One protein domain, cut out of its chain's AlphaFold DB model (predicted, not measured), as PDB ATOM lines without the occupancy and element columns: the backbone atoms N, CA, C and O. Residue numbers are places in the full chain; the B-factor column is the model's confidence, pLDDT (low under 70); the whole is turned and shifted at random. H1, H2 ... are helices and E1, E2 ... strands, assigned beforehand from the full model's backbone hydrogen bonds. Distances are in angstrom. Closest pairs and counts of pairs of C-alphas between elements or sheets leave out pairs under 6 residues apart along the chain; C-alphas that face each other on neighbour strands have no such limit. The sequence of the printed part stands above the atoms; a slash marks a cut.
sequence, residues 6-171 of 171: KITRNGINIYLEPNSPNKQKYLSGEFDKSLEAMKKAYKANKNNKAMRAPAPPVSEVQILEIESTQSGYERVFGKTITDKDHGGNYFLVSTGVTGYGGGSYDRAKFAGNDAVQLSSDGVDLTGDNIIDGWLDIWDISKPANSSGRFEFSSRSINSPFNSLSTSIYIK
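Overview. This is residues 6 to 171 of the 171 residues of the protein "DUF4879 domain-containing protein" of Campylobacter estrildidarum (UniProt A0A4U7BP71). A strongly twisted sheet of seven strands curls, like part of a barrel, round the helix H2, and a smaller sheet of E6, E9 and E10 packs partly face to face with it as a sandwich, the strands crossed at 42 degrees. The edge hairpin E1 and E2, with the short H1 by it, lies at one side of the whole, and the short H3 lies farthest from the middle. The printed part has 166 residues with three named helices and ten named strands, in the order E1 E2 H1 H2 H3 E3 E4 E5 E6 E7 E8 E9 E10, class mixed. The larger sheet runs E1 E2 E7 E8 E5 E3 E4 and both sheets are antiparallel. The whole is compact, with a radius of gyration of the C-alphas of 15.1 A and spans of 42 by 33 by 26 A.

Arrangement. E1, residues 6 to 9, is an edge strand and forms a hairpin with E2, residues 12 to 16, with N 7 and O 14 2.9 A apart. E2 neighbours E7, residues 116 to 124, with N 15 and O 122 at 2.9 A. E7 forms a hairpin with E8, residues 133 to 139, with N 118 and O 137 at 2.8 A. E8 neighbours E5, residues 91 to 98, with N 95 and O 136 at 2.9 A. E5 neighbours E3, residues 60 to 68, with N 62 and O 96 at 2.8 A. E3 forms a hairpin with the other edge strand, E4, residues 72 to 75, with N 74 and O 66 at 2.8 A. H1, residues 23 to 27, only grazes this sheet. H2, residues 32 to 45, is on one face of it, making two layers, a helix over a sheet; its closest C-alphas to E3 are those of Ser 34 and Leu 64, 5.6 A apart. H3, residues 49 to 52, is not on the sheet. In the smaller sheet E9, residues 148 to 155, neighbours E6, residues 106 to 110, with N 107 and O 153 at 2.9 A, and forms a hairpin with E10, residues 163 to 170, with N 150 and O 168 at 2.8 A. Across the sandwich, two sheets face to face, the closest C-alphas of E3 and E10 are those of Val 61 and Ser 165, 6.4 A apart. In H1 and H2 every O i to N i+4 pair is within hydrogen-bond range; H3 is too short for one.

Along the chain. E1 begins at C-alpha 6, (-31.020, -17.667, 15.297). H2 is 20.0 A long from first to last C-alpha, E3 25.2 A, E7 24.2 A and E5 23.9 A. E10 is 22.9 A long and ends at C-alpha 170, (-59.042, -29.085, 27.858).

Size, cuts and confidence. The C-alphas farthest apart are those of Lys 49 and Asn 89, 42.7 A. The printed part has no cut, and its one long link is E4 to E5, residues 76 to 90. Residues 52 to 54 have pLDDT under 70.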
ATOM      1  N   LYS A   6     -31.329 -16.533  14.422       94.25
ATOM      2  CA  LYS A   6     -31.020 -17.667  15.297       94.25
ATOM      3  C   LYS A   6     -30.987 -17.214  16.751       94.25
ATOM      4  O   LYS A   6     -30.218 -16.318  17.094       94.25
ATOM      5  N   ILE A   7     -31.760 -17.882  17.599       94.50
ATOM      6  CA  ILE A   7     -31.670 -17.787  19.059       94.50
ATOM      7  C   ILE A   7     -31.131 -19.111  19.588       94.50
ATOM      8  O   ILE A   7     -31.502 -20.168  19.092       94.50
ATOM      9  N   THR A   8     -30.277 -19.066  20.608       94.88
ATOM     10  CA  THR A   8     -29.799 -20.273  21.290       94.88
ATOM     11  C   THR A   8     -30.257 -20.244  22.748       94.88
ATOM     12  O   THR A   8     -29.938 -19.314  23.490       94.88
ATOM     13  N   ARG A   9     -31.000 -21.271  23.167       93.31
ATOM     14  CA  ARG A   9     -31.513 -21.465  24.536       93.31
ATOM     15  C   ARG A   9     -31.179 -22.882  24.986       93.31
ATOM     16  O   ARG A   9     -31.492 -23.824  24.276       93.31
ATOM     17  N   ASN A  10     -30.519 -23.055  26.131       90.50
ATOM     18  CA  ASN A  10     -30.219 -24.376  26.722       90.50
ATOM     19  C   ASN A  10     -29.598 -25.404  25.735       90.50
ATOM     20  O   ASN A  10     -29.874 -26.609  25.769       90.50
ATOM     21  N   GLY A  11     -28.745 -24.922  24.823       91.19
ATOM     22  CA  GLY A  11     -28.128 -25.752  23.783       91.19
ATOM     23  C   GLY A  11     -29.121 -26.283  22.743       91.19
ATOM     24  O   GLY A  11     -28.954 -27.404  22.272       91.19
ATOM     25  N   ILE A  12     -30.180 -25.524  22.465       95.50
ATOM     26  CA  ILE A  12     -31.138 -25.709  21.373       95.50
ATOM     27  C   ILE A  12     -31.072 -24.438  20.529       95.50
ATOM     28  O   ILE A  12     -31.132 -23.335  21.086       95.50
ATOM     29  N   ASN A  13     -30.920 -24.575  19.212       96.69
ATOM     30  CA  ASN A  13     -31.019 -23.437  18.303       96.69
ATOM     31  C   ASN A  13     -32.453 -23.325  17.782       96.69
ATOM     32  O   ASN A  13     -33.059 -24.317  17.389       96.69
ATOM     33  N   ILE A  14     -32.985 -22.110  17.770       96.31
ATOM     34  CA  ILE A  14     -34.315 -21.772  17.277       96.31
ATOM     35  C   ILE A  14     -34.145 -20.819  16.101       96.31
ATOM     36  O   ILE A  14     -33.431 -19.818  16.212       96.31
ATOM     37  N   TYR A  15     -34.797 -21.129  14.985       95.12
ATOM     38  CA  TYR A  15     -34.715 -20.370  13.744       95.12
ATOM     39  C   TYR A  15     -36.024 -19.640  13.464       95.12
ATOM     40  O   TYR A  15     -37.025 -20.249  13.081       95.12
ATOM     41  N   LEU A  16     -35.979 -18.320  13.607       92.44
ATOM     42  CA  LEU A  16     -37.131 -17.427  13.554       92.44
ATOM     43  C   LEU A  16     -37.121 -16.573  12.292       92.44
ATOM     44  O   LEU A  16     -36.066 -16.259  11.742       92.44
ATOM     45  N   GLU A  17     -38.297 -16.123  11.868       90.12
ATOM     46  CA  GLU A  17     -38.372 -14.990  10.944       90.12
ATOM     47  C   GLU A  17     -37.834 -13.711  11.626       90.12
ATOM     48  O   GLU A  17     -38.051 -13.543  12.830       90.12
ATOM     49  N   PRO A  18     -37.172 -12.780  10.906       86.81
ATOM     50  CA  PRO A  18     -36.546 -11.589  11.501       86.81
ATOM     51  C   PRO A  18     -37.452 -10.709  12.368       86.81
ATOM     52  O   PRO A  18     -36.988 -10.073  13.309       86.81
ATOM     53  N   ASN A  19     -38.752 -10.701  12.082       87.94
ATOM     54  CA  ASN A  19     -39.754  -9.947  12.835       87.94
ATOM     55  C   ASN A  19     -40.718 -10.876  13.586       87.94
ATOM     56  O   ASN A  19     -41.883 -10.528  13.776       87.94
ATOM     57  N   SER A  20     -40.265 -12.077  13.961       90.12
ATOM     58  CA  SER A  20     -41.113 -13.041  14.658       90.12
ATOM     59  C   SER A  20     -41.663 -12.431  15.957       90.12
ATOM     60  O   SER A  20     -40.875 -11.973  16.795       90.12
ATOM     61  N   PRO A  21     -42.992 -12.465  16.177       89.81
ATOM     62  CA  PRO A  21     -43.595 -11.983  17.420       89.81
ATOM     63  C   PRO A  21     -43.141 -12.807  18.635       89.81
ATOM     64  O   PRO A  21     -43.170 -12.321  19.764       89.81
ATOM     65  N   ASN A  22     -42.642 -14.028  18.409       92.69
ATOM     66  CA  ASN A  22     -42.182 -14.930  19.460       92.69
ATOM     67  C   ASN A  22     -40.766 -14.620  19.956       92.69
ATOM     68  O   ASN A  22     -40.349 -15.180  20.968       92.69
ATOM     69  N   LYS A  23     -40.008 -13.736  19.289       94.06
ATOM     70  CA  LYS A  23     -38.606 -13.448  19.639       94.06
ATOM     71  C   LYS A  23     -38.428 -13.142  21.128       94.06
ATOM     72  O   LYS A  23     -37.566 -13.729  21.774       94.06
ATOM     73  N   GLN A  24     -39.270 -12.271  21.685       94.25
ATOM     74  CA  GLN A  24     -39.190 -11.916  23.106       94.25
ATOM     75  C   GLN A  24     -39.610 -13.062  24.032       94.25
ATOM     76  O   GLN A  24     -38.993 -13.223  25.080       94.25
ATOM     77  N   LYS A  25     -40.574 -13.900  23.628       93.19
ATOM     78  CA  LYS A  25     -40.991 -15.095  24.383       93.19
ATOM     79  C   LYS A  25     -39.864 -16.130  24.498       93.19
ATOM     80  O   LYS A  25     -39.651 -16.721  25.555       93.19
ATOM     81  N   TYR A  26     -39.071 -16.315  23.440       94.81
ATOM     82  CA  TYR A  26     -37.867 -17.152  23.521       94.81
ATOM     83  C   TYR A  26     -36.788 -16.536  24.415       94.81
ATOM     84  O   TYR A  26     -36.169 -17.249  25.201       94.81
ATOM     85  N   LEU A  27     -36.552 -15.224  24.308       94.50
ATOM     86  CA  LEU A  27     -35.540 -14.533  25.117       94.50
ATOM     87  C   LEU A  27     -35.902 -14.490  26.609       94.50
ATOM     88  O   LEU A  27     -35.002 -14.557  27.444       94.50
ATOM     89  N   SER A  28     -37.193 -14.421  26.947       94.38
ATOM     90  CA  SER A  28     -37.685 -14.465  28.329       94.38
ATOM     91  C   SER A  28     -37.683 -15.874  28.935       94.38
ATOM     92  O   SER A  28     -37.853 -16.013  30.146       94.38
ATOM     93  N   GLY A  29     -37.477 -16.913  28.120       93.75
ATOM     94  CA  GLY A  29     -37.494 -18.311  28.552       93.75
ATOM     95  C   GLY A  29     -38.895 -18.913  28.700       93.75
ATOM     96  O   GLY A  29     -39.029 -19.984  29.290       93.75
ATOM     97  N   GLU A  30     -39.933 -18.269  28.156       93.00
ATOM     98  CA  GLU A  30     -41.322 -18.754  28.200       93.00
ATOM     99  C   GLU A  30     -41.436 -20.181  27.640       93.00
ATOM    100  O   GLU A  30     -42.006 -21.067  28.277       93.00
ATOM    101  N   PHE A  31     -40.760 -20.438  26.515       95.00
ATOM    102  CA  PHE A  31     -40.759 -21.735  25.835       95.00
ATOM    103  C   PHE A  31     -39.708 -22.730  26.339       95.00
ATOM    104  O   PHE A  31     -39.645 -23.848  25.828       95.00
ATOM    105  N   ASP A  32     -38.886 -22.396  27.339       95.56
ATOM    106  CA  ASP A  32     -37.772 -23.256  27.766       95.56
ATOM    107  C   ASP A  32     -38.229 -24.680  28.097       95.56
ATOM    108  O   ASP A  32     -37.579 -25.657  27.745       95.56
ATOM    109  N   LYS A  33     -39.373 -24.819  28.769       94.62
ATOM    110  CA  LYS A  33     -39.876 -26.127  29.204       94.62
ATOM    111  C   LYS A  33     -40.488 -26.927  28.061       94.62
ATOM    112  O   LYS A  33     -40.351 -28.149  28.067       94.62
ATOM    113  N   SER A  34     -41.087 -26.246  27.088       95.88
ATOM    114  CA  SER A  34     -41.506 -26.837  25.818       95.88
ATOM    115  C   SER A  34     -40.306 -27.364  25.035       95.88
ATOM    116  O   SER A  34     -40.283 -28.531  24.647       95.88
ATOM    117  N   LEU A  35     -39.248 -26.562  24.916       96.81
ATOM    118  CA  LEU A  35     -38.007 -26.955  24.249       96.81
ATOM    119  C   LEU A  35     -37.304 -28.128  24.962       96.81
ATOM    120  O   LEU A  35     -36.855 -29.072  24.311       96.81
ATOM    121  N   GLU A  36     -37.260 -28.130  26.298       95.94
ATOM    122  CA  GLU A  36     -36.736 -29.267  27.069       95.94
ATOM    123  C   GLU A  36     -37.577 -30.539  26.879       95.94
ATOM    124  O   GLU A  36     -37.020 -31.636  26.774       95.94
ATOM    125  N   ALA A  37     -38.907 -30.416  26.816       95.94
ATOM    126  CA  ALA A  37     -39.793 -31.544  26.544       95.94
ATOM    127  C   ALA A  37     -39.528 -32.126  25.150       95.94
ATOM    128  O   ALA A  37     -39.293 -33.331  25.045       95.94
ATOM    129  N   MET A  38     -39.431 -31.281  24.119       96.50
ATOM    130  CA  MET A  38     -39.062 -31.701  22.764       96.50
ATOM    131  C   MET A  38     -37.702 -32.407  22.738       96.50
ATOM    132  O   MET A  38     -37.579 -33.506  22.200       96.50
ATOM    133  N   LYS A  39     -36.679 -31.836  23.389       95.31
ATOM    134  CA  LYS A  39     -35.337 -32.436  23.465       95.31
ATOM    135  C   LYS A  39     -35.341 -33.780  24.193       95.31
ATOM    136  O   LYS A  39     -34.607 -34.695  23.809       95.31
ATOM    137  N   LYS A  40     -36.146 -33.925  25.248       93.94
ATOM    138  CA  LYS A  40     -36.330 -35.196  25.962       93.94
ATOM    139  C   LYS A  40     -36.976 -36.246  25.057       93.94
ATOM    140  O   LYS A  40     -36.488 -37.375  25.021       93.94
ATOM    141  N   ALA A  41     -38.020 -35.868  24.331       91.94
ATOM    142  CA  ALA A  41     -38.737 -36.736  23.404       91.94
ATOM    143  C   ALA A  41     -37.825 -37.213  22.257       91.94
ATOM    144  O   ALA A  41     -37.632 -38.414  22.060       91.94
ATOM    145  N   TYR A  42     -37.104 -36.278  21.633       92.75
ATOM    146  CA  TYR A  42     -36.075 -36.563  20.633       92.75
ATOM    147  C   TYR A  42     -35.047 -37.583  21.141       92.75
ATOM    148  O   TYR A  42     -34.763 -38.590  20.492       92.75
ATOM    149  N   LYS A  43     -34.499 -37.370  22.346       92.12
ATOM    150  CA  LYS A  43     -33.517 -38.288  22.948       92.12
ATOM    151  C   LYS A  43     -34.092 -39.674  23.226       92.12
ATOM    152  O   LYS A  43     -33.353 -40.651  23.093       92.12
ATOM    153  N   ALA A  44     -35.361 -39.766  23.619       89.94
ATOM    154  CA  ALA A  44     -36.043 -41.042  23.819       89.94
ATOM    155  C   ALA A  44     -36.202 -41.801  22.491       89.94
ATOM    156  O   ALA A  44     -36.028 -43.018  22.454       89.94
ATOM    157  N   ASN A  45     -36.425 -41.072  21.395       85.62
ATOM    158  CA  ASN A  45     -36.649 -41.636  20.070       85.62
ATOM    159  C   ASN A  45     -35.392 -41.763  19.192       85.62
ATOM    160  O   ASN A  45     -35.466 -42.402  18.149       85.62
ATOM    161  N   LYS A  46     -34.210 -41.291  19.617       82.56
ATOM    162  CA  LYS A  46     -32.954 -41.283  18.820       82.56
ATOM    163  C   LYS A  46     -32.532 -42.622  18.188       82.56
ATOM    164  O   LYS A  46     -31.730 -42.665  17.256       82.56
ATOM    165  N   ASN A  47     -33.007 -43.742  18.734       82.88
ATOM    166  CA  ASN A  47     -32.721 -45.081  18.214       82.88
ATOM    167  C   ASN A  47     -33.728 -45.556  17.157       82.88
ATOM    168  O   ASN A  47     -33.507 -46.597  16.537       82.88
ATOM    169  N   ASN A  48     -34.798 -44.799  16.924       78.62
ATOM    170  CA  ASN A  48     -35.726 -45.017  15.831       78.62
ATOM    171  C   ASN A  48     -34.975 -44.873  14.501       78.62
ATOM    172  O   ASN A  48     -34.332 -43.857  14.237       78.62
ATOM    173  N   LYS A  49     -35.064 -45.898  13.647       75.06
ATOM    174  CA  LYS A  49     -34.420 -45.903  12.326       75.06
ATOM    175  C   LYS A  49     -34.839 -44.699  11.477       75.06
ATOM    176  O   LYS A  49     -34.008 -44.189  10.734       75.06
ATOM    177  N   ALA A  50     -36.080 -44.229  11.630       74.19
ATOM    178  CA  ALA A  50     -36.594 -43.057  10.931       74.19
ATOM    179  C   ALA A  50     -35.767 -41.793  11.220       74.19
ATOM    180  O   ALA A  50     -35.502 -41.033  10.300       74.19
ATOM    181  N   MET A  51     -35.292 -41.611  12.459       75.06
ATOM    182  CA  MET A  51     -34.558 -40.414  12.893       75.06
ATOM    183  C   MET A  51     -33.106 -40.341  12.406       75.06
ATOM    184  O   MET A  51     -32.485 -39.293  12.504       75.06
ATOM    185  N   ARG A  52     -32.542 -41.439  11.888       69.62
ATOM    186  CA  ARG A  52     -31.132 -41.499  11.458       69.62
ATOM    187  C   ARG A  52     -30.916 -41.069  10.005       69.62
ATOM    188  O   ARG A  52     -29.783 -41.087   9.529       69.62
ATOM    189  N   ALA A  53     -31.989 -40.752   9.284       69.06
ATOM    190  CA  ALA A  53     -31.893 -40.227   7.931       69.06
ATOM    191  C   ALA A  53     -31.447 -38.751   7.960       69.06
ATOM    192  O   ALA A  53     -31.787 -38.052   8.907       69.06
ATOM    193  N   PRO A  54     -30.766 -38.237   6.918       64.75
ATOM    194  CA  PRO A  54     -30.381 -36.820   6.835       64.75
ATOM    195  C   PRO A  54     -31.559 -35.831   6.861       64.75
ATOM    196  O   PRO A  54     -31.364 -34.651   7.121       64.75
ATOM    197  N   ALA A  55     -32.770 -36.308   6.559       72.62
ATOM    198  CA  ALA A  55     -34.012 -35.550   6.660       72.62
ATOM    199  C   ALA A  55     -35.139 -36.483   7.153       72.62
ATOM    200  O   ALA A  55     -35.923 -36.990   6.342       72.62
ATOM    201  N   PRO A  56     -35.168 -36.810   8.458       85.00
ATOM    202  CA  PRO A  56     -36.021 -37.868   8.985       85.00
ATOM    203  C   PRO A  56     -37.511 -37.515   8.850       85.00
ATOM    204  O   PRO A  56     -37.870 -36.353   9.048       85.00
ATOM    205  N   PRO A  57     -38.398 -38.475   8.522       91.69
ATOM    206  CA  PRO A  57     -39.838 -38.226   8.537       91.69
ATOM    207  C   PRO A  57     -40.313 -37.892   9.959       91.69
ATOM    208  O   PRO A  57     -39.606 -38.142  10.941       91.69
ATOM    209  N   VAL A  58     -41.521 -37.338  10.074       94.06
ATOM    210  CA  VAL A  58     -42.150 -37.058  11.369       94.06
ATOM    211  C   VAL A  58     -42.239 -38.356  12.161       94.06
ATOM    212  O   VAL A  58     -42.835 -39.342  11.722       94.06
ATOM    213  N   SER A  59     -41.612 -38.347  13.329       93.12
ATOM    214  CA  SER A  59     -41.473 -39.508  14.211       93.12
ATOM    215  C   SER A  59     -42.162 -39.310  15.556       93.12
ATOM    216  O   SER A  59     -42.434 -40.293  16.241       93.12
ATOM    217  N   GLU A  60     -42.499 -38.065  15.904       94.38
ATOM    218  CA  GLU A  60     -43.235 -37.735  17.119       94.38
ATOM    219  C   GLU A  60     -43.981 -36.402  16.979       94.38
ATOM    220  O   GLU A  60     -43.482 -35.472  16.340       94.38
ATOM    221  N   VAL A  61     -45.159 -36.313  17.605       97.44
ATOM    222  CA  VAL A  61     -45.961 -35.088  17.749       97.44
ATOM    223  C   VAL A  61     -46.434 -34.935  19.193       97.44
ATOM    224  O   VAL A  61     -46.739 -35.923  19.862       97.44
ATOM    225  N   GLN A  62     -46.457 -33.703  19.697       97.94
ATOM    226  CA  GLN A  62     -46.571 -33.411  21.127       97.94
ATOM    227  C   GLN A  62     -47.479 -32.201  21.353       97.94
ATOM    228  O   GLN A  62     -47.440 -31.248  20.583       97.94
ATOM    229  N   ILE A  63     -48.237 -32.212  22.449       98.62
ATOM    230  CA  ILE A  63     -48.923 -31.027  22.982       98.62
ATOM    231  C   ILE A  63     -48.175 -30.646  24.253       98.62
ATOM    232  O   ILE A  63     -48.022 -31.484  25.143       98.62
ATOM    233  N   LEU A  64     -47.629 -29.436  24.303       98.44
ATOM    234  CA  LEU A  64     -46.583 -29.089  25.264       98.44
ATOM    235  C   LEU A  64     -47.131 -28.261  26.423       98.44
ATOM    236  O   LEU A  64     -46.920 -28.589  27.596       98.44
ATOM    237  N   GLU A  65     -47.866 -27.210  26.089       97.50
ATOM    238  CA  GLU A  65     -48.361 -26.210  27.026       97.50
ATOM    239  C   GLU A  65     -49.603 -25.513  26.467       97.50
ATOM    240  O   GLU A  65     -49.851 -25.509  25.259       97.50
ATOM    241  N   ILE A  66     -50.372 -24.930  27.378       97.69
ATOM    242  CA  ILE A  66     -51.568 -24.147  27.101       97.69
ATOM    243  C   ILE A  66     -51.430 -22.829  27.851       97.69
ATOM    244  O   ILE A  66     -51.078 -22.815  29.032       97.69
ATOM    245  N   GLU A  67     -51.743 -21.726  27.185       96.06
ATOM    246  CA  GLU A  67     -51.776 -20.401  27.787       96.06
ATOM    247  C   GLU A  67     -53.144 -19.766  27.543       96.06
ATOM    248  O   GLU A  67     -53.632 -19.724  26.418       96.06
ATOM    249  N   SER A  68     -53.797 -19.287  28.595       96.94
ATOM    250  CA  SER A  68     -55.142 -18.719  28.488       96.94
ATOM    251  C   SER A  68     -55.346 -17.562  29.454       96.94
ATOM    252  O   SER A  68     -54.710 -17.527  30.507       96.94
ATOM    253  N   THR A  69     -56.279 -16.654  29.164       96.25
ATOM    254  CA  THR A  69     -56.647 -15.592  30.116       96.25
ATOM    255  C   THR A  69     -57.151 -16.161  31.445       96.25
ATOM    256  O   THR A  69     -56.841 -15.610  32.495       96.25
ATOM    257  N   GLN A  70     -57.913 -17.257  31.411       96.06
ATOM    258  CA  GLN A  70     -58.566 -17.818  32.596       96.06
ATOM    259  C   GLN A  70     -57.586 -18.409  33.617       96.06
ATOM    260  O   GLN A  70     -57.742 -18.184  34.814       96.06
ATOM    261  N   SER A  71     -56.574 -19.144  33.153       94.88
ATOM    262  CA  SER A  71     -55.688 -19.928  34.031       94.88
ATOM    263  C   SER A  71     -54.200 -19.636  33.858       94.88
ATOM    264  O   SER A  71     -53.349 -20.301  34.468       94.88
ATOM    265  N   GLY A  72     -53.875 -18.639  33.032       94.50
ATOM    266  CA  GLY A  72     -52.515 -18.366  32.599       94.50
ATOM    267  C   GLY A  72     -51.936 -19.587  31.896       94.50
ATOM    268  O   GLY A  72     -52.587 -20.203  31.051       94.50
ATOM    269  N   TYR A  73     -50.721 -19.942  32.291       93.94
ATOM    270  CA  TYR A  73     -49.934 -21.003  31.688       93.94
ATOM    271  C   TYR A  73     -50.099 -22.354  32.418       93.94
ATOM    272  O   TYR A  73     -50.071 -22.437  33.658       93.94
ATOM    273  N   GLU A  74     -50.221 -23.437  31.652       96.69
ATOM    274  CA  GLU A  74     -50.173 -24.824  32.118       96.69
ATOM    275  C   GLU A  74     -49.283 -25.680  31.204       96.69
ATOM    276  O   GLU A  74     -49.396 -25.641  29.983       96.69
ATOM    277  N   ARG A  75     -48.426 -26.516  31.803       96.38
ATOM    278  CA  ARG A  75     -47.670 -27.549  31.078       96.38
ATOM    279  C   ARG A  75     -48.478 -28.829  31.015       96.38
ATOM    280  O   ARG A  75     -48.903 -29.336  32.055       96.38
ATOM    281  N   VAL A  76     -48.602 -29.385  29.817       97.69
ATOM    282  CA  VAL A  76     -49.485 -30.527  29.555       97.69
ATOM    283  C   VAL A  76     -48.815 -31.667  28.794       97.69
ATOM    284  O   VAL A  76     -49.471 -32.653  28.471       97.69
ATOM    285  N   PHE A  77     -47.504 -31.583  28.551       96.50
ATOM    286  CA  PHE A  77     -46.747 -32.663  27.920       96.50
ATOM    287  C   PHE A  77     -46.982 -34.019  28.607       96.50
ATOM    288  O   PHE A  77     -46.693 -34.194  29.793       96.50
ATOM    289  N   GLY A  78     -47.492 -34.982  27.832       93.38
ATOM    290  CA  GLY A  78     -47.798 -36.340  28.289       93.38
ATOM    291  C   GLY A  78     -49.126 -36.494  29.039       93.38
ATOM    292  O   GLY A  78     -49.417 -37.592  29.508       93.38
ATOM    293  N   LYS A  79     -49.933 -35.432  29.159       97.12
ATOM    294  CA  LYS A  79     -51.264 -35.493  29.775       97.12
ATOM    295  C   LYS A  79     -52.351 -35.786  28.747       97.12
ATOM    296  O   LYS A  79     -52.251 -35.414  27.583       97.12
ATOM    297  N   THR A  80     -53.429 -36.406  29.215       97.62
ATOM    298  CA  THR A  80     -54.661 -36.634  28.441       97.62
ATOM    299  C   THR A  80     -55.763 -35.626  28.769       97.62
ATOM    300  O   THR A  80     -56.714 -35.499  27.998       97.62
ATOM    301  N   ILE A  81     -55.621 -34.882  29.871       98.50
ATOM    302  CA  ILE A  81     -56.536 -33.834  30.329       98.50
ATOM    303  C   ILE A  81     -55.762 -32.708  31.039       98.50
ATOM    304  O   ILE A  81     -54.712 -32.979  31.627       98.50
ATOM    305  N   THR A  82     -56.252 -31.467  30.986       98.44
ATOM    306  CA  THR A  82     -55.691 -30.347  31.765       98.44
ATOM    307  C   THR A  82     -55.997 -30.469  33.258       98.44
ATOM    308  O   THR A  82     -57.032 -31.005  33.670       98.44
ATOM    309  N   ASP A  83     -55.104 -29.947  34.098       98.00
ATOM    310  CA  ASP A  83     -55.348 -29.851  35.540       98.00
ATOM    311  C   ASP A  83     -56.256 -28.663  35.859       98.00
ATOM    312  O   ASP A  83     -57.096 -28.762  36.756       98.00
ATOM    313  N   LYS A  84     -56.127 -27.570  35.102       97.31
ATOM    314  CA  LYS A  84     -56.909 -26.345  35.256       97.31
ATOM    315  C   LYS A  84     -58.003 -26.238  34.196       97.31
ATOM    316  O   LYS A  84     -57.914 -26.864  33.136       97.31
ATOM    317  N   ASP A  85     -58.996 -25.410  34.491       97.56
ATOM    318  CA  ASP A  85     -59.992 -24.976  33.513       97.56
ATOM    319  C   ASP A  85     -59.407 -23.820  32.695       97.56
ATOM    320  O   ASP A  85     -58.825 -22.889  33.259       97.56
ATOM    321  N   HIS A  86     -59.539 -23.853  31.377       97.12
ATOM    322  CA  HIS A  86     -58.976 -22.864  30.467       97.12
ATOM    323  C   HIS A  86     -60.062 -22.192  29.621       97.12
ATOM    324  O   HIS A  86     -61.128 -22.736  29.362       97.12
ATOM    325  N   GLY A  87     -59.768 -20.981  29.155       94.44
ATOM    326  CA  GLY A  87     -60.717 -20.192  28.383       94.44
ATOM    327  C   GLY A  87     -60.350 -18.716  28.321       94.44
ATOM    328  O   GLY A  87     -59.305 -18.273  28.815       94.44
ATOM    329  N   GLY A  88     -61.251 -17.940  27.726       93.44
ATOM    330  CA  GLY A  88     -61.115 -16.497  27.553       93.44
ATOM    331  C   GLY A  88     -60.675 -16.085  26.148       93.44
ATOM    332  O   GLY A  88     -60.544 -16.902  25.242       93.44
ATOM    333  N   ASN A  89     -60.481 -14.777  25.970       94.31
ATOM    334  CA  ASN A  89     -60.216 -14.171  24.658       94.31
ATOM    335  C   ASN A  89     -58.775 -14.372  24.170       94.31
ATOM    336  O   ASN A  89     -58.504 -14.184  22.988       94.31
ATOM    337  N   TYR A  90     -57.859 -14.715  25.074       95.12
ATOM    338  CA  TYR A  90     -56.524 -15.190  24.744       95.12
ATOM    339  C   TYR A  90     -56.460 -16.664  25.112       95.12
ATOM    340  O   TYR A  90     -56.699 -17.007  26.275       95.12
ATOM    341  N   PHE A  91     -56.185 -17.517  24.129       97.38
ATOM    342  CA  PHE A  91     -56.184 -18.959  24.321       97.38
ATOM    343  C   PHE A  91     -55.299 -19.633  23.272       97.38
ATOM    344  O   PHE A  91     -55.699 -19.794  22.119       97.38
ATOM    345  N   LEU A  92     -54.081 -19.984  23.676       97.75
ATOM    346  CA  LEU A  92     -53.059 -20.555  22.813       97.75
ATOM    347  C   LEU A  92     -52.646 -21.954  23.271       97.75
ATOM    348  O   LEU A  92     -52.662 -22.266  24.464       97.75
ATOM    349  N   VAL A  93     -52.215 -22.772  22.314       98.31
ATOM    350  CA  VAL A  93     -51.602 -24.084  22.553       98.31
ATOM    351  C   VAL A  93     -50.278 -24.160  21.806       98.31
ATOM    352  O   VAL A  93     -50.240 -23.862  20.610       98.31
ATOM    353  N   SER A  94     -49.216 -24.598  22.482       98.38
ATOM    354  CA  SER A  94     -47.935 -24.891  21.827       98.38
ATOM    355  C   SER A  94     -47.803 -26.392  21.565       98.38
ATOM    356  O   SER A  94     -48.045 -27.221  22.454       98.38
ATOM    357  N   THR A  95     -47.390 -26.756  20.354       98.69
ATOM    358  CA  THR A  95     -47.171 -28.148  19.931       98.69
ATOM    359  C   THR A  95     -45.751 -28.358  19.429       98.69
ATOM    360  O   THR A  95     -45.111 -27.433  18.942       98.69
ATOM    361  N   GLY A  96     -45.253 -29.586  19.563       98.00
ATOM    362  CA  GLY A  96     -43.924 -29.978  19.099       98.00
ATOM    363  C   GLY A  96     -43.999 -31.055  18.025       98.00
ATOM    364  O   GLY A  96     -44.746 -32.024  18.174       98.00
ATOM    365  N   VAL A  97     -43.182 -30.921  16.982       97.19
ATOM    366  CA  VAL A  97     -42.967 -31.931  15.936       97.19
ATOM    367  C   VAL A  97     -41.505 -32.353  15.953       97.19
ATOM    368  O   VAL A  97     -40.622 -31.500  15.958       97.19
ATOM    369  N   THR A  98     -41.229 -33.659  15.932       94.94
ATOM    370  CA  THR A  98     -39.876 -34.195  15.691       94.94
ATOM    371  C   THR A  98     -39.805 -34.825  14.305       94.94
ATOM    372  O   THR A  98     -40.548 -35.766  14.011       94.94
ATOM    373  N   GLY A  99     -38.879 -34.347  13.476       92.56
ATOM    374  CA  GLY A  99     -38.724 -34.712  12.069       92.56
ATOM    375  C   GLY A  99     -39.276 -33.663  11.098       92.56
ATOM    376  O   GLY A  99     -39.773 -32.603  11.480       92.56
ATOM    377  N   TYR A 100     -39.177 -33.969   9.806       90.88
ATOM    378  CA  TYR A 100     -39.540 -33.075   8.707       90.88
ATOM    379  C   TYR A 100     -41.060 -33.066   8.473       90.88
ATOM    380  O   TYR A 100     -41.572 -33.755   7.585       90.88
ATOM    381  N   GLY A 101     -41.755 -32.283   9.298       90.19
ATOM    382  CA  GLY A 101     -43.135 -31.809   9.135       90.19
ATOM    383  C   GLY A 101     -43.160 -30.280   9.200       90.19
ATOM    384  O   GLY A 101     -42.344 -29.641   8.529       90.19
ATOM    385  N   GLY A 102     -44.019 -29.705  10.044       90.06
ATOM    386  CA  GLY A 102     -44.007 -28.272  10.329       90.06
ATOM    387  C   GLY A 102     -44.951 -27.472   9.436       90.06
ATOM    388  O   GLY A 102     -45.240 -27.842   8.290       90.06
ATOM    389  N   GLY A 103     -45.383 -26.312   9.927       91.94
ATOM    390  CA  GLY A 103     -46.057 -25.286   9.132       91.94
ATOM    391  C   GLY A 103     -47.274 -25.813   8.371       91.94
ATOM    392  O   GLY A 103     -48.208 -26.364   8.947       91.94
ATOM    393  N   SER A 104     -47.263 -25.689   7.039       94.62
ATOM    394  CA  SER A 104     -48.404 -26.059   6.188       94.62
ATOM    395  C   SER A 104     -48.730 -27.559   6.154       94.62
ATOM    396  O   SER A 104     -49.754 -27.934   5.565       94.62
ATOM    397  N   TYR A 105     -47.928 -28.410   6.796       96.69
ATOM    398  CA  TYR A 105     -48.175 -29.846   6.957       96.69
ATOM    399  C   TYR A 105     -48.832 -30.210   8.290       96.69
ATOM    400  O   TYR A 105     -49.221 -31.366   8.477       96.69
ATOM    401  N   ASP A 106     -49.018 -29.223   9.163       97.94
ATOM    402  CA  ASP A 106     -49.562 -29.413  10.495       97.94
ATOM    403  C   ASP A 106     -50.993 -28.898  10.572       97.94
ATOM    404  O   ASP A 106     -51.379 -27.927   9.917       97.94
ATOM    405  N   ARG A 107     -51.830 -29.585  11.340       98.38
ATOM    406  CA  ARG A 107     -53.238 -29.231  11.528       98.38
ATOM    407  C   ARG A 107     -53.587 -29.374  12.992       98.38
ATOM    408  O   ARG A 107     -53.231 -30.385  13.602       98.38
ATOM    409  N   ALA A 108     -54.351 -28.421  13.507       98.69
ATOM    410  CA  ALA A 108     -54.935 -28.529  14.827       98.69
ATOM    411  C   ALA A 108     -56.415 -28.148  14.833       98.69
ATOM    412  O   ALA A 108     -56.866 -27.322  14.036       98.69
ATOM    413  N   LYS A 109     -57.162 -28.766  15.746       98.62
ATOM    414  CA  LYS A 109     -58.566 -28.463  16.014       98.62
ATOM    415  C   LYS A 109     -58.804 -28.302  17.501       98.62
ATOM    416  O   LYS A 109     -58.191 -29.008  18.296       98.62
ATOM    417  N   PHE A 110     -59.747 -27.445  17.866       98.62
ATOM    418  CA  PHE A 110     -60.260 -27.336  19.224       98.62
ATOM    419  C   PHE A 110     -61.784 -27.375  19.227       98.62
ATOM    420  O   PHE A 110     -62.443 -26.614  18.515       98.62
ATOM    421  N   ALA A 111     -62.348 -28.303  20.006       97.56
ATOM    422  CA  ALA A 111     -63.794 -28.522  20.082       97.56
ATOM    423  C   ALA A 111     -64.444 -28.690  18.687       97.56
ATOM    424  O   ALA A 111     -65.540 -28.202  18.424       97.56
ATOM    425  N   GLY A 112     -63.735 -29.358  17.769       97.62
ATOM    426  CA  GLY A 112     -64.171 -29.592  16.388       97.62
ATOM    427  C   GLY A 112     -63.908 -28.448  15.397       97.62
ATOM    428  O   GLY A 112     -64.074 -28.664  14.198       97.62
ATOM    429  N   ASN A 113     -63.454 -27.280  15.858       97.94
ATOM    430  CA  ASN A 113     -63.154 -26.118  15.017       97.94
ATOM    431  C   ASN A 113     -61.672 -26.072  14.649       97.94
ATOM    432  O   ASN A 113     -60.833 -26.427  15.473       97.94
ATOM    433  N   ASP A 114     -61.349 -25.613  13.441       98.12
ATOM    434  CA  ASP A 114     -59.956 -25.444  13.023       98.12
ATOM    435  C   ASP A 114     -59.268 -24.352  13.854       98.12
ATOM    436  O   ASP A 114     -59.791 -23.247  14.008       98.12
ATOM    437  N   ALA A 115     -58.087 -24.671  14.380       98.31
ATOM    438  CA  ALA A 115     -57.231 -23.710  15.061       98.31
ATOM    439  C   ALA A 115     -56.420 -22.895  14.044       98.31
ATOM    440  O   ALA A 115     -56.093 -23.377  12.955       98.31
ATOM    441  N   VAL A 116     -56.030 -21.676  14.415       98.12
ATOM    442  CA  VAL A 116     -55.196 -20.814  13.565       98.12
ATOM    443  C   VAL A 116     -53.733 -20.965  13.966       98.12
ATOM    444  O   VAL A 116     -53.358 -20.622  15.082       98.12
ATOM    445  N   GLN A 117     -52.887 -21.451  13.058       97.75
ATOM    446  CA  GLN A 117     -51.442 -21.495  13.295       97.75
ATOM    447  C   GLN A 117     -50.871 -20.072  13.249       97.75
ATOM    448  O   GLN A 117     -50.967 -19.393  12.226       97.75
ATOM    449  N   LEU A 118     -50.272 -19.621  14.348       96.25
ATOM    450  CA  LEU A 118     -49.629 -18.311  14.452       96.25
ATOM    451  C   LEU A 118     -48.154 -18.363  14.047       96.25
ATOM    452  O   LEU A 118     -47.621 -17.397  13.500       96.25
ATOM    453  N   SER A 119     -47.488 -19.483  14.322       95.56
ATOM    454  CA  SER A 119     -46.073 -19.684  14.012       95.56
ATOM    455  C   SER A 119     -45.722 -21.164  13.908       95.56
ATOM    456  O   SER A 119     -46.398 -22.006  14.494       95.56
ATOM    457  N   SER A 120     -44.628 -21.438  13.199       95.75
ATOM    458  CA  SER A 120     -43.973 -22.743  13.080       95.75
ATOM    459  C   SER A 120     -42.466 -22.498  13.041       95.75
ATOM    460  O   SER A 120     -41.888 -22.225  11.982       95.75
ATOM    461  N   ASP A 121     -41.829 -22.548  14.206       96.00
ATOM    462  CA  ASP A 121     -40.427 -22.182  14.381       96.00
ATOM    463  C   ASP A 121     -39.540 -23.430  14.337       96.00
ATOM    464  O   ASP A 121     -39.771 -24.402  15.056       96.00
ATOM    465  N   GLY A 122     -38.515 -23.416  13.483       95.44
ATOM    466  CA  GLY A 122     -37.613 -24.557  13.333       95.44
ATOM    467  C   GLY A 122     -36.679 -24.679  14.533       95.44
ATOM    468  O   GLY A 122     -36.057 -23.689  14.924       95.44
ATOM    469  N   VAL A 123     -36.540 -25.886  15.080       95.75
ATOM    470  CA  VAL A 123     -35.656 -26.172  16.215       95.75
ATOM    471  C   VAL A 123     -34.580 -27.188  15.847       95.75
ATOM    472  O   VAL A 123     -34.843 -28.197  15.201       95.75
ATOM    473  N   ASP A 124     -33.362 -26.911  16.287       94.81
ATOM    474  CA  ASP A 124     -32.203 -27.804  16.260       94.81
ATOM    475  C   ASP A 124     -31.919 -28.208  17.710       94.81
ATOM    476  O   ASP A 124     -31.482 -27.401  18.540       94.81
ATOM    477  N   LEU A 125     -32.260 -29.454  18.029       93.50
ATOM    478  CA  LEU A 125     -32.242 -30.022  19.374       93.50
ATOM    479  C   LEU A 125     -30.862 -30.594  19.731       93.50
ATOM    480  O   LEU A 125     -30.587 -30.833  20.918       93.50
ATOM    481  N   THR A 126     -30.006 -30.813  18.729       90.88
ATOM    482  CA  THR A 126     -28.674 -31.417  18.865       90.88
ATOM    483  C   THR A 126     -27.526 -30.406  18.822       90.88
ATOM    484  O   THR A 126     -26.470 -30.671  19.399       90.88
ATOM    485  N   GLY A 127     -27.747 -29.230  18.238       89.56
ATOM    486  CA  GLY A 127     -26.772 -28.158  18.059       89.56
ATOM    487  C   GLY A 127     -25.913 -28.284  16.796       89.56
ATOM    488  O   GLY A 127     -24.909 -27.573  16.689       89.56
ATOM    489  N   ASP A 128     -26.257 -29.171  15.860       89.25
ATOM    490  CA  ASP A 128     -25.487 -29.422  14.633       89.25
ATOM    491  C   ASP A 128     -25.830 -28.457  13.476       89.25
ATOM    492  O   ASP A 128     -25.195 -28.489  12.419       89.25
ATOM    493  N   ASN A 129     -26.737 -27.503  13.719       87.44
ATOM    494  CA  ASN A 129     -27.310 -26.555  12.762       87.44
ATOM    495  C   ASN A 129     -28.236 -27.191  11.709       87.44
ATOM    496  O   ASN A 129     -28.475 -26.583  10.657       87.44
ATOM    497  N   ILE A 130     -28.781 -28.376  11.986       88.75
ATOM    498  CA  ILE A 130     -29.830 -29.035  11.206       88.75
ATOM    499  C   ILE A 130     -31.144 -28.961  11.993       88.75
ATOM    500  O   ILE A 130     -31.173 -29.110  13.208       88.75
ATOM    501  N   ILE A 131     -32.257 -28.683  11.306       91.50
ATOM    502  CA  ILE A 131     -33.576 -28.671  11.956       91.50
ATOM    503  C   ILE A 131     -33.960 -30.110  12.300       91.50
ATOM    504  O   ILE A 131     -34.165 -30.932  11.408       91.50
ATOM    505  N   ASP A 132     -34.116 -30.376  13.592       93.19
ATOM    506  CA  ASP A 132     -34.607 -31.638  14.141       93.19
ATOM    507  C   ASP A 132     -36.140 -31.660  14.263       93.19
ATOM    508  O   ASP A 132     -36.741 -32.731  14.386       93.19
ATOM    509  N   GLY A 133     -36.792 -30.493  14.257       94.81
ATOM    510  CA  GLY A 133     -38.229 -30.391  14.490       94.81
ATOM    511  C   GLY A 133     -38.792 -28.974  14.453       94.81
ATOM    512  O   GLY A 133     -38.122 -28.031  14.030       94.81
ATOM    513  N   TRP A 134     -40.027 -28.825  14.932       96.75
ATOM    514  CA  TRP A 134     -40.782 -27.569  14.889       96.75
ATOM    515  C   TRP A 134     -41.535 -27.322  16.196       96.75
ATOM    516  O   TRP A 134     -42.105 -28.261  16.757       96.75
ATOM    517  N   LEU A 135     -41.516 -26.077  16.677       97.69
ATOM    518  CA  LEU A 135     -42.411 -25.587  17.727       97.69
ATOM    519  C   LEU A 135     -43.499 -24.731  17.071       97.69
ATOM    520  O   LEU A 135     -43.199 -23.670  16.513       97.69
ATOM    521  N   ASP A 136     -44.748 -25.177  17.153       97.81
ATOM    522  CA  ASP A 136     -45.893 -24.450  16.607       97.81
ATOM    523  C   ASP A 136     -46.715 -23.809  17.713       97.81
ATOM    524  O   ASP A 136     -46.872 -24.382  18.792       97.81
ATOM    525  N   ILE A 137     -47.292 -22.648  17.410       97.75
ATOM    526  CA  ILE A 137     -48.228 -21.948  18.292       97.75
ATOM    527  C   ILE A 137     -49.569 -21.831  17.577       97.75
ATOM    528  O   ILE A 137     -49.633 -21.355  16.442       97.75
ATOM    529  N   TRP A 138     -50.637 -22.236  18.259       98.50
ATOM    530  CA  TRP A 138     -51.999 -22.258  17.736       98.50
ATOM    531  C   TRP A 138     -52.902 -21.339  18.545       98.50
ATOM    532  O   TRP A 138     -52.949 -21.460  19.765       98.50
ATOM    533  N   ASP A 139     -53.650 -20.469  17.873       98.12
ATOM    534  CA  ASP A 139     -54.768 -19.733  18.455       98.12
ATOM    535  C   ASP A 139     -56.045 -20.573  18.365       98.12
ATOM    536  O   ASP A 139     -56.484 -20.966  17.277       98.12
ATOM    537  N   ILE A 140     -56.623 -20.851  19.532       98.06
ATOM    538  CA  ILE A 140     -57.867 -21.605  19.707       98.06
ATOM    539  C   ILE A 140     -58.965 -20.761  20.366       98.06
ATOM    540  O   ILE A 140     -59.984 -21.291  20.804       98.06
ATOM    541  N   SER A 141     -58.781 -19.440  20.434       97.25
ATOM    542  CA  SER A 141     -59.740 -18.513  21.046       97.25
ATOM    543  C   SER A 141     -61.052 -18.389  20.267       97.25
ATOM    544  O   SER A 141     -62.044 -17.893  20.811       97.25
ATOM    545  N   LYS A 142     -61.077 -18.812  18.992       94.25
ATOM    546  CA  LYS A 142     -62.236 -18.667  18.103       94.25
ATOM    547  C   LYS A 142     -62.593 -19.967  17.362       94.25
ATOM    548  O   LYS A 142     -61.709 -20.576  16.771       94.25
ATOM    549  N   PRO A 143     -63.891 -20.331  17.304       93.69
ATOM    550  CA  PRO A 143     -64.972 -19.760  18.109       93.69
ATOM    551  C   PRO A 143     -64.714 -19.990  19.606       93.69
ATOM    552  O   PRO A 143     -63.973 -20.896  19.984       93.69
ATOM    553  N   ALA A 144     -65.298 -19.140  20.451       90.44
ATOM    554  CA  ALA A 144     -65.101 -19.244  21.889       90.44
ATOM    555  C   ALA A 144     -65.670 -20.576  22.398       90.44
ATOM    556  O   ALA A 144     -66.860 -20.849  22.246       90.44
ATOM    557  N   ASN A 145     -64.810 -21.387  23.008       89.19
ATOM    558  CA  ASN A 145     -65.164 -22.636  23.669       89.19
ATOM    559  C   ASN A 145     -64.553 -22.621  25.073       89.19
ATOM    560  O   ASN A 145     -63.406 -22.208  25.239       89.19
ATOM    561  N   SER A 146     -65.318 -23.055  26.074       83.81
ATOM    562  CA  SER A 146     -64.855 -23.134  27.467       83.81
ATOM    563  C   SER A 146     -64.271 -24.494  27.837       83.81
ATOM    564  O   SER A 146     -63.707 -24.617  28.904       83.81
ATOM    565  N   SER A 147     -64.447 -25.513  26.994       95.19
ATOM    566  CA  SER A 147     -63.847 -26.840  27.148       95.19
ATOM    567  C   SER A 147     -63.915 -27.588  25.818       95.19
ATOM    568  O   SER A 147     -64.700 -27.239  24.930       95.19
ATOM    569  N   GLY A 148     -63.106 -28.630  25.661       97.69
ATOM    570  CA  GLY A 148     -63.161 -29.487  24.486       97.69
ATOM    571  C   GLY A 148     -61.875 -30.246  24.224       97.69
ATOM    572  O   GLY A 148     -60.844 -30.057  24.863       97.69
ATOM    573  N   ARG A 149     -61.932 -31.134  23.234       98.56
ATOM    574  CA  ARG A 149     -60.753 -31.861  22.774       98.56
ATOM    575  C   ARG A 149     -59.935 -30.958  21.853       98.56
ATOM    576  O   ARG A 149     -60.467 -30.452  20.865       98.56
ATOM    577  N   PHE A 150     -58.664 -30.768  22.189       98.75
ATOM    578  CA  PHE A 150     -57.660 -30.257  21.268       98.75
ATOM    579  C   PHE A 150     -56.989 -31.438  20.572       98.75
ATOM    580  O   PHE A 150     -56.589 -32.412  21.214       98.75
ATOM    581  N   GLU A 151     -56.891 -31.362  19.256       98.75
ATOM    582  CA  GLU A 151     -56.340 -32.403  18.397       98.75
ATOM    583  C   GLU A 151     -55.234 -31.789  17.561       98.75
ATOM    584  O   GLU A 151     -55.446 -30.753  16.942       98.75
ATOM    585  N   PHE A 152     -54.074 -32.436  17.523       98.81
ATOM    586  CA  PHE A 152     -52.936 -32.011  16.721       98.81
ATOM    587  C   PHE A 152     -52.488 -33.147  15.815       98.81
ATOM    588  O   PHE A 152     -52.468 -34.310  16.222       98.81
ATOM    589  N   SER A 153     -52.107 -32.815  14.587       98.56
ATOM    590  CA  SER A 153     -51.498 -33.754  13.656       98.56
ATOM    591  C   SER A 153     -50.432 -33.081  12.810       98.56
ATOM    592  O   SER A 153     -50.572 -31.914  12.450       98.56
ATOM    593  N   SER A 154     -49.405 -33.848  12.461       98.12
ATOM    594  CA  SER A 154     -48.338 -33.429  11.558       98.12
ATOM    595  C   SER A 154     -48.093 -34.509  10.517       98.12
ATOM    596  O   SER A 154     -48.009 -35.702  10.840       98.12
ATOM    597  N   ARG A 155     -47.978 -34.089   9.255       96.81
ATOM    598  CA  ARG A 155     -47.661 -34.968   8.132       96.81
ATOM    599  C   ARG A 155     -46.198 -34.826   7.732       96.81
ATOM    600  O   ARG A 155     -45.697 -33.729   7.517       96.81
ATOM    601  N   SER A 156     -45.542 -35.961   7.526       94.38
ATOM    602  CA  SER A 156     -44.184 -36.004   6.990       94.38
ATOM    603  C   SER A 156     -44.122 -35.472   5.563       94.38
ATOM    604  O   SER A 156     -44.884 -35.902   4.693       94.38
ATOM    605  N   ILE A 157     -43.152 -34.593   5.318       91.12
ATOM    606  CA  ILE A 157     -42.795 -34.099   3.982       91.12
ATOM    607  C   ILE A 157     -42.015 -35.168   3.213       91.12
ATOM    608  O   ILE A 157     -42.146 -35.276   1.999       91.12
ATOM    609  N   ASN A 158     -41.224 -35.973   3.921       86.00
ATOM    610  CA  ASN A 158     -40.409 -37.030   3.333       86.00
ATOM    611  C   ASN A 158     -41.085 -38.398   3.452       86.00
ATOM    612  O   ASN A 158     -41.929 -38.624   4.324       86.00
ATOM    613  N   SER A 159     -40.671 -39.329   2.589       80.44
ATOM    614  CA  SER A 159     -41.077 -40.738   2.653       80.44
ATOM    615  C   SER A 159     -40.915 -41.295   4.079       80.44
ATOM    616  O   SER A 159     -39.886 -41.034   4.709       80.44
ATOM    617  N   PRO A 160     -41.896 -42.054   4.606       87.25
ATOM    618  CA  PRO A 160     -43.060 -42.627   3.919       87.25
ATOM    619  C   PRO A 160     -44.299 -41.713   3.866       87.25
ATOM    620  O   PRO A 160     -45.398 -42.201   3.618       87.25
ATOM    621  N   PHE A 161     -44.154 -40.403   4.097       87.81
ATOM    622  CA  PHE A 161     -45.259 -39.432   4.130       87.81
ATOM    623  C   PHE A 161     -46.320 -39.749   5.195       87.81
ATOM    624  O   PHE A 161     -47.498 -39.415   5.032       87.81
ATOM    625  N   ASN A 162     -45.908 -40.412   6.281       91.19
ATOM    626  CA  ASN A 162     -46.790 -40.764   7.385       91.19
ATOM    627  C   ASN A 162     -47.326 -39.511   8.081       91.19
ATOM    628  O   ASN A 162     -46.664 -38.474   8.122       91.19
ATOM    629  N   SER A 163     -48.509 -39.649   8.667       95.75
ATOM    630  CA  SER A 163     -49.114 -38.652   9.543       95.75
ATOM    631  C   SER A 163     -49.150 -39.201  10.963       95.75
ATOM    632  O   SER A 163     -49.513 -40.364  11.155       95.75
ATOM    633  N   LEU A 164     -48.756 -38.388  11.939       97.12
ATOM    634  CA  LEU A 164     -48.922 -38.689  13.358       97.12
ATOM    635  C   LEU A 164     -49.898 -37.693  13.971       97.12
ATOM    636  O   LEU A 164     -49.949 -36.534  13.559       97.12
ATOM    637  N   SER A 165     -50.654 -38.140  14.967       98.19
ATOM    638  CA  SER A 165     -51.602 -37.303  15.691       98.19
ATOM    639  C   SER A 165     -51.554 -37.551  17.193       98.19
ATOM    640  O   SER A 165     -51.127 -38.605  17.664       98.19
ATOM    641  N   THR A 166     -51.984 -36.548  17.948       98.56
ATOM    642  CA  THR A 166     -52.143 -36.592  19.400       98.56
ATOM    643  C   THR A 166     -53.288 -35.671  19.819       98.56
ATOM    644  O   THR A 166     -53.838 -34.923  19.008       98.56
ATOM    645  N   SER A 167     -53.696 -35.746  21.081       98.69
ATOM    646  CA  SER A 167     -54.844 -34.995  21.583       98.69
ATOM    647  C   SER A 167     -54.830 -34.850  23.096       98.69
ATOM    648  O   SER A 167     -54.363 -35.752  23.788       98.69
ATOM    649  N   ILE A 168     -55.464 -33.791  23.589       98.69
ATOM    650  CA  ILE A 168     -55.735 -33.567  25.010       98.69
ATOM    651  C   ILE A 168     -57.168 -33.061  25.188       98.69
ATOM    652  O   ILE A 168     -57.691 -32.355  24.325       98.69
ATOM    653  N   TYR A 169     -57.820 -33.416  26.293       98.69
ATOM    654  CA  TYR A 169     -59.047 -32.746  26.713       98.69
ATOM    655  C   TYR A 169     -58.709 -31.504  27.546       98.69
ATOM    656  O   TYR A 169     -58.026 -31.601  28.562       98.69
ATOM    657  N   ILE A 170     -59.179 -30.339  27.120       98.44
ATOM    658  CA  ILE A 170     -59.042 -29.085  27.858       98.44
ATOM    659  C   ILE A 170     -60.357 -28.844  28.597       98.44
ATOM    660  O   ILE A 170     -61.413 -28.815  27.958       98.44
ATOM    661  N   LYS A 171     -60.286 -28.755  29.927       95.94
ATOM    662  CA  LYS A 171     -61.430 -28.424  30.786       95.94
ATOM    663  C   LYS A 171     -61.731 -26.938  30.765       95.94
ATOM    664  O   LYS A 171     -60.771 -26.164  30.547       95.94
TER     665      LYS A 171